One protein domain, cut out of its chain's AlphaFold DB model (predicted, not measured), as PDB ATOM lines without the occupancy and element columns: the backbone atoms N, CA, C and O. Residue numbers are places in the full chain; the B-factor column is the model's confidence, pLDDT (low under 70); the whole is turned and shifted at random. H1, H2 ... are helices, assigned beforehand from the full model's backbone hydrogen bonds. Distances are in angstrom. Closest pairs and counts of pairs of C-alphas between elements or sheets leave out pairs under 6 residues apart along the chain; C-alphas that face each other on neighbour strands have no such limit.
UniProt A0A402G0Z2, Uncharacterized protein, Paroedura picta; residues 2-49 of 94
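AT A GLANCE: This is residues 2 to 49 of the 94 residues of an uncharacterized protein of Paroedura picta (UniProt A0A402G0Z2). Three helices run back and forth beside one another, with H2 between H1 and H3, and the contact between H1 and H2 is slight. A long loop, residues 23 to 33, leads from H2 round into H3, and residues 43 to 49, of which 43 to 46 belong to H3, stick out at the other end. The printed part has 48 residues with three named helices, H1, H2 and H3 in that order, and no named strand; the class is all helix. The whole is only just compact, close to loose, with a radius of gyration of the C-alphas of 11.1 A, and elongated, spanning 37 by 20 by 13 A.

HOW THE PARTS SIT: H1, residues 2 to 9, and H2, residues 14 to 22, are close but not clearly touching: their closest C-alphas, those of Leu 7 and Arg 17, are 6.3 A apart. They run opposite ways at a shallow tilt of 4 degrees. H2 and H3, residues 34 to 46, touch and form a helical hairpin; their closest C-alphas, those of Leu 20 and Ala 35, are 6.2 A apart. They run opposite ways at a shallow tilt of 21 degrees. H1 and H3 are apart. In H1, H2 and H3 every O i to N i+4 pair is within hydrogen-bond range.

IN THESE COORDINATES: H1 begins at C-alpha 2, at (136.572, 144.649, 164.467), and is 10.6 A long from first to last C-alpha. H2 begins at C-alpha 14, at (131.803, 146.173, 147.412), and measures 12.3 A. H3, the longest helix, measures 18.7 A and ends at C-alpha 46, at (136.190, 135.679, 138.561).

THE WHOLE: The two C-alphas farthest apart, those of Gly 27 and Pro 49, are 37.3 A apart. The printed part has no cut. The link from H1 to H2 is tight, with 4 residues, and that from H2 to H3 is long, with 11. The mean pLDDT of the printed part is 75.3, and residues 44 to 49 are under 70.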
ATOM      1  N   ARG A   2     135.393 145.207 165.168       75.94
ATOM      2  CA  ARG A   2     136.572 144.649 164.467       75.94
ATOM      3  C   ARG A   2     136.313 144.171 163.024       75.94
ATOM      4  O   ARG A   2     137.155 144.402 162.167       75.94
ATOM      5  N   ARG A   3     135.143 143.573 162.747       75.88
ATOM      6  CA  ARG A   3     134.738 143.104 161.403       75.88
ATOM      7  C   ARG A   3     134.631 144.225 160.375       75.88
ATOM      8  O   ARG A   3     135.284 144.168 159.345       75.88
ATOM      9  N   TYR A   4     133.863 145.265 160.691       74.12
ATOM     10  CA  TYR A   4     133.690 146.419 159.809       74.12
ATOM     11  C   TYR A   4     135.014 147.130 159.520       74.12
ATOM     12  O   TYR A   4     135.260 147.532 158.387       74.12
ATOM     13  N   SER A   5     135.891 147.262 160.520       76.56
ATOM     14  CA  SER A   5     137.230 147.823 160.313       76.56
ATOM     15  C   SER A   5     138.080 146.945 159.395       76.56
ATOM     16  O   SER A   5     138.727 147.476 158.501       76.56
ATOM     17  N   TRP A   6     138.029 145.620 159.566       80.81
ATOM     18  CA  TRP A   6     138.763 144.677 158.719       80.81
ATOM     19  C   TRP A   6     138.271 144.703 157.266       80.81
ATOM     20  O   TRP A   6     139.080 144.781 156.347       80.81
ATOM     21  N   LEU A   7     136.950 144.732 157.063       78.94
ATOM     22  CA  LEU A   7     136.337 144.881 155.740       78.94
ATOM     23  C   LEU A   7     136.667 146.230 155.100       78.94
ATOM     24  O   LEU A   7     136.826 146.313 153.890       78.94
ATOM     25  N   LYS A   8     136.793 147.300 155.896       76.69
ATOM     26  CA  LYS A   8     137.232 148.615 155.409       76.69
ATOM     27  C   LYS A   8     138.687 148.654 154.980       76.69
ATOM     28  O   LYS A   8     138.985 149.342 154.009       76.69
ATOM     29  N   SER A   9     139.557 147.927 155.671       75.69
ATOM     30  CA  SER A   9     140.971 147.811 155.310       75.69
ATOM     31  C   SER A   9     141.247 146.793 154.205       75.69
ATOM     32  O   SER A   9     142.350 146.777 153.671       75.69
ATOM     33  N   SER A  10     140.294 145.918 153.881       72.50
ATOM     34  CA  SER A  10     140.503 144.881 152.878       72.50
ATOM     35  C   SER A  10     140.232 145.406 151.467       72.50
ATOM     36  O   SER A  10     139.284 146.155 151.226       72.50
ATOM     37  N   ALA A  11     141.048 144.966 150.506       75.56
ATOM     38  CA  ALA A  11     140.892 145.272 149.081       75.56
ATOM     39  C   ALA A  11     139.762 144.449 148.420       75.56
ATOM     40  O   ALA A  11     139.856 144.031 147.268       75.56
ATOM     41  N   LEU A  12     138.697 144.156 149.171       75.94
ATOM     42  CA  LEU A  12     137.541 143.415 148.683       75.94
ATOM     43  C   LEU A  12     136.628 144.337 147.871       75.94
ATOM     44  O   LEU A  12     136.410 145.491 148.247       75.94
ATOM     45  N   SER A  13     136.038 143.808 146.794       76.25
ATOM     46  CA  SER A  13     134.996 144.534 146.063       76.25
ATOM     47  C   SER A  13     133.775 144.769 146.953       76.25
ATOM     48  O   SER A  13     133.514 144.008 147.889       76.25
ATOM     49  N   GLY A  14     133.008 145.822 146.652       78.88
ATOM     50  CA  GLY A  14     131.803 146.173 147.412       78.88
ATOM     51  C   GLY A  14     130.827 145.002 147.554       78.88
ATOM     52  O   GLY A  14     130.315 144.765 148.639       78.88
ATOM     53  N   GLU A  15     130.663 144.202 146.499       78.44
ATOM     54  CA  GLU A  15     129.804 143.008 146.496       78.44
ATOM     55  C   GLU A  15     130.254 141.941 147.501       78.44
ATOM     56  O   GLU A  15     129.432 141.388 148.227       78.44
ATOM     57  N   ILE A  16     131.561 141.668 147.585       78.50
ATOM     58  CA  ILE A  16     132.100 140.683 148.530       78.50
ATOM     59  C   ILE A  16     131.959 141.205 149.961       78.50
ATOM     60  O   ILE A  16     131.640 140.445 150.869       78.50
ATOM     61  N   ARG A  17     132.161 142.509 150.170       81.00
ATOM     62  CA  ARG A  17     132.005 143.133 151.491       81.00
ATOM     63  C   ARG A  17     130.564 143.043 151.970       81.00
ATOM     64  O   ARG A  17     130.354 142.605 153.092       81.00
ATOM     65  N   LEU A  18     129.599 143.352 151.107       84.06
ATOM     66  CA  LEU A  18     128.175 143.204 151.412       84.06
ATOM     67  C   LEU A  18     127.812 141.746 151.719       84.06
ATOM     68  O   LEU A  18     127.166 141.484 152.726       84.06
ATOM     69  N   ALA A  19     128.297 140.794 150.919       81.94
ATOM     70  CA  ALA A  19     128.051 139.373 151.161       81.94
ATOM     71  C   ALA A  19     128.640 138.887 152.501       81.94
ATOM     72  O   ALA A  19     128.037 138.057 153.170       81.94
ATOM     73  N   LEU A  20     129.799 139.410 152.913       81.81
ATOM     74  CA  LEU A  20     130.414 139.088 154.206       81.81
ATOM     75  C   LEU A  20     129.756 139.807 155.394       81.81
ATOM     76  O   LEU A  20     129.828 139.307 156.517       81.81
ATOM     77  N   GLU A  21     129.154 140.977 155.174       83.75
ATOM     78  CA  GLU A  21     128.390 141.712 156.193       83.75
ATOM     79  C   GLU A  21     127.034 141.064 156.479       83.75
ATOM     80  O   GLU A  21     126.583 141.111 157.625       83.75
ATOM     81  N   ASP A  22     126.431 140.429 155.472       84.62
ATOM     82  CA  ASP A  22     125.141 139.735 155.573       84.62
ATOM     83  C   ASP A  22     125.239 138.388 156.318       84.62
ATOM     84  O   ASP A  22     124.251 137.865 156.831       84.62
ATOM     85  N   LEU A  23     126.450 137.826 156.433       82.88
ATOM     86  CA  LEU A  23     126.662 136.548 157.108       82.88
ATOM     87  C   LEU A  23     126.464 136.645 158.634       82.88
ATOM     88  O   LEU A  23     126.951 137.582 159.283       82.88
ATOM     89  N   PRO A  24     125.828 135.624 159.246       78.44
ATOM     90  CA  PRO A  24     125.630 135.579 160.686       78.44
ATOM     91  C   PRO A  24     126.973 135.495 161.413       78.44
ATOM     92  O   PRO A  24     127.901 134.817 160.977       78.44
ATOM     93  N   PHE A  25     127.081 136.174 162.555       80.00
ATOM     94  CA  PHE A  25     128.289 136.161 163.372       80.00
ATOM     95  C   PHE A  25     128.073 135.459 164.694       80.00
ATOM     96  O   PHE A  25     127.284 135.910 165.520       80.00
ATOM     97  N   ASP A  26     128.871 134.423 164.902       74.19
ATOM     98  CA  ASP A  26     128.809 133.561 166.076       74.19
ATOM     99  C   ASP A  26     129.651 134.096 167.258       74.19
ATOM    100  O   ASP A  26     129.512 133.665 168.395       74.19
ATOM    101  N   GLY A  27     130.518 135.093 167.032       72.88
ATOM    102  CA  GLY A  27     131.334 135.708 168.093       72.88
ATOM    103  C   GLY A  27     132.622 134.968 168.442       72.88
ATOM    104  O   GLY A  27     133.492 135.545 169.093       72.88
ATOM    105  N   THR A  28     132.769 133.736 167.968       77.06
ATOM    106  CA  THR A  28     133.946 132.877 168.140       77.06
ATOM    107  C   THR A  28     135.102 133.260 167.215       77.06
ATOM    108  O   THR A  28     136.247 133.333 167.658       77.06
ATOM    109  N   GLU A  29     134.815 133.574 165.952       75.94
ATOM    110  CA  GLU A  29     135.810 133.946 164.939       75.94
ATOM    111  C   GLU A  29     135.489 135.293 164.287       75.94
ATOM    112  O   GLU A  29     134.401 135.834 164.460       75.94
ATOM    113  N   LEU A  30     136.447 135.875 163.548       74.25
ATOM    114  CA  LEU A  30     136.245 137.171 162.890       74.25
ATOM    115  C   LEU A  30     135.140 137.100 161.826       74.25
ATOM    116  O   LEU A  30     134.415 138.073 161.682       74.25
ATOM    117  N   PHE A  31     134.978 135.967 161.145       80.56
ATOM    118  CA  PHE A  31     133.896 135.688 160.200       80.56
ATOM    119  C   PHE A  31     133.314 134.301 160.475       80.56
ATOM    120  O   PHE A  31     133.935 133.510 161.177       80.56
ATOM    121  N   SER A  32     132.120 134.013 159.951       79.25
ATOM    122  CA  SER A  32     131.588 132.652 160.003       79.25
ATOM    123  C   SER A  32     132.373 131.735 159.060       79.25
ATOM    124  O   SER A  32     132.910 132.213 158.061       79.25
ATOM    125  N   PRO A  33     132.380 130.415 159.292       76.69
ATOM    126  CA  PRO A  33     132.984 129.453 158.365       76.69
ATOM    127  C   PRO A  33     132.359 129.488 156.956       76.69
ATOM    128  O   PRO A  33     132.968 129.044 155.990       76.69
ATOM    129  N   GLN A  34     131.158 130.061 156.812       79.06
ATOM    130  CA  GLN A  34     130.500 130.278 155.517       79.06
ATOM    131  C   GLN A  34     131.161 131.406 154.707       79.06
ATOM    132  O   GLN A  34     131.001 131.468 153.490       79.06
ATOM    133  N   ALA A  35     131.920 132.297 155.352       79.50
ATOM    134  CA  ALA A  35     132.651 133.360 154.670       79.50
ATOM    135  C   ALA A  35     133.714 132.808 153.717       79.50
ATOM    136  O   ALA A  35     133.868 133.333 152.613       79.50
ATOM    137  N   ASP A  36     134.403 131.734 154.113       79.94
ATOM    138  CA  ASP A  36     135.380 131.054 153.261       79.94
ATOM    139  C   ASP A  36     134.717 130.505 151.988       79.94
ATOM    140  O   ASP A  36     135.227 130.701 150.885       79.94
ATOM    141  N   GLU A  37     133.527 129.910 152.117       81.56
ATOM    142  CA  GLU A  37     132.756 129.381 150.987       81.56
ATOM    143  C   GLU A  37     132.294 130.493 150.031       81.56
ATOM    144  O   GLU A  37     132.422 130.370 148.808       81.56
ATOM    145  N   VAL A  38     131.809 131.617 150.571       81.56
ATOM    146  CA  VAL A  38     131.414 132.792 149.775       81.56
ATOM    147  C   VAL A  38     132.607 133.342 148.991       81.56
ATOM    148  O   VAL A  38     132.482 133.656 147.804       81.56
ATOM    149  N   LEU A  39     133.779 133.420 149.619       77.19
ATOM    150  CA  LEU A  39     134.998 133.919 148.985       77.19
ATOM    151  C   LEU A  39     135.537 132.969 147.914       77.19
ATOM    152  O   LEU A  39     135.921 133.426 146.833       77.19
ATOM    153  N   GLU A  40     135.537 131.661 148.170       80.69
ATOM    154  CA  GLU A  40     135.893 130.641 147.177       80.69
ATOM    155  C   GLU A  40     134.963 130.687 145.966       80.69
ATOM    156  O   GLU A  40     135.415 130.682 144.816       80.69
ATOM    157  N   LYS A  41     133.658 130.811 146.212       77.69
ATOM    158  CA  LYS A  41     132.649 130.934 145.163       77.69
ATOM    159  C   LYS A  41     132.886 132.184 144.312       77.69
ATOM    160  O   LYS A  41     132.942 132.083 143.086       77.69
ATOM    161  N   MET A  42     133.108 133.341 144.934       75.06
ATOM    162  CA  MET A  42     133.398 134.597 144.227       75.06
ATOM    163  C   MET A  42     134.715 134.544 143.445       75.06
ATOM    164  O   MET A  42     134.784 135.018 142.308       75.06
ATOM    165  N   ARG A  43     135.749 133.898 144.000       70.50
ATOM    166  CA  ARG A  43     137.003 133.626 143.285       70.50
ATOM    167  C   ARG A  43     136.743 132.785 142.035       70.50
ATOM    168  O   ARG A  43     137.240 133.121 140.964       70.50
ATOM    169  N   LYS A  44     135.939 131.726 142.148       67.50
ATOM    170  CA  LYS A  44     135.600 130.839 141.028       67.50
ATOM    171  C   LYS A  44     134.808 131.555 139.930       67.50
ATOM    172  O   LYS A  44     135.052 131.291 138.759       67.50
ATOM    173  N   TYR A  45     133.918 132.488 140.277       63.09
ATOM    174  CA  TYR A  45     133.224 133.313 139.281       63.09
ATOM    175  C   TYR A  45     134.158 134.278 138.547       63.09
ATOM    176  O   TYR A  45     133.986 134.463 137.346       63.09
ATOM    177  N   ARG A  46     135.173 134.837 139.218       62.19
ATOM    178  CA  ARG A  46     136.190 135.679 138.561       62.19
ATOM    179  C   ARG A  46     137.205 134.897 137.726       62.19
ATOM    180  O   ARG A  46     137.748 135.447 136.778       62.19
ATOM    181  N   LEU A  47     137.476 133.640 138.081       53.47
ATOM    182  CA  LEU A  47     138.434 132.774 137.383       53.47
ATOM    183  C   LEU A  47     137.833 132.001 136.207       53.47
ATOM    184  O   LEU A  47     138.572 131.300 135.519       53.47
ATOM    185  N   GLN A  48     136.524 132.098 135.959       43.62
ATOM    186  CA  GLN A  48     135.984 131.601 134.699       43.62
ATOM    187  C   GLN A  48     136.483 132.524 133.583       43.62
ATOM    188  O   GLN A  48     136.104 133.699 133.572       43.62
ATOM    189  N   PRO A  49     137.329 132.046 132.645       44.09
ATOM    190  CA  PRO A  49     137.575 132.807 131.438       44.09
ATOM    191  C   PRO A  49     136.213 133.029 130.789       44.09
ATOM    192  O   PRO A  49     135.446 132.081 130.614       44.09
TER     193      PRO A  49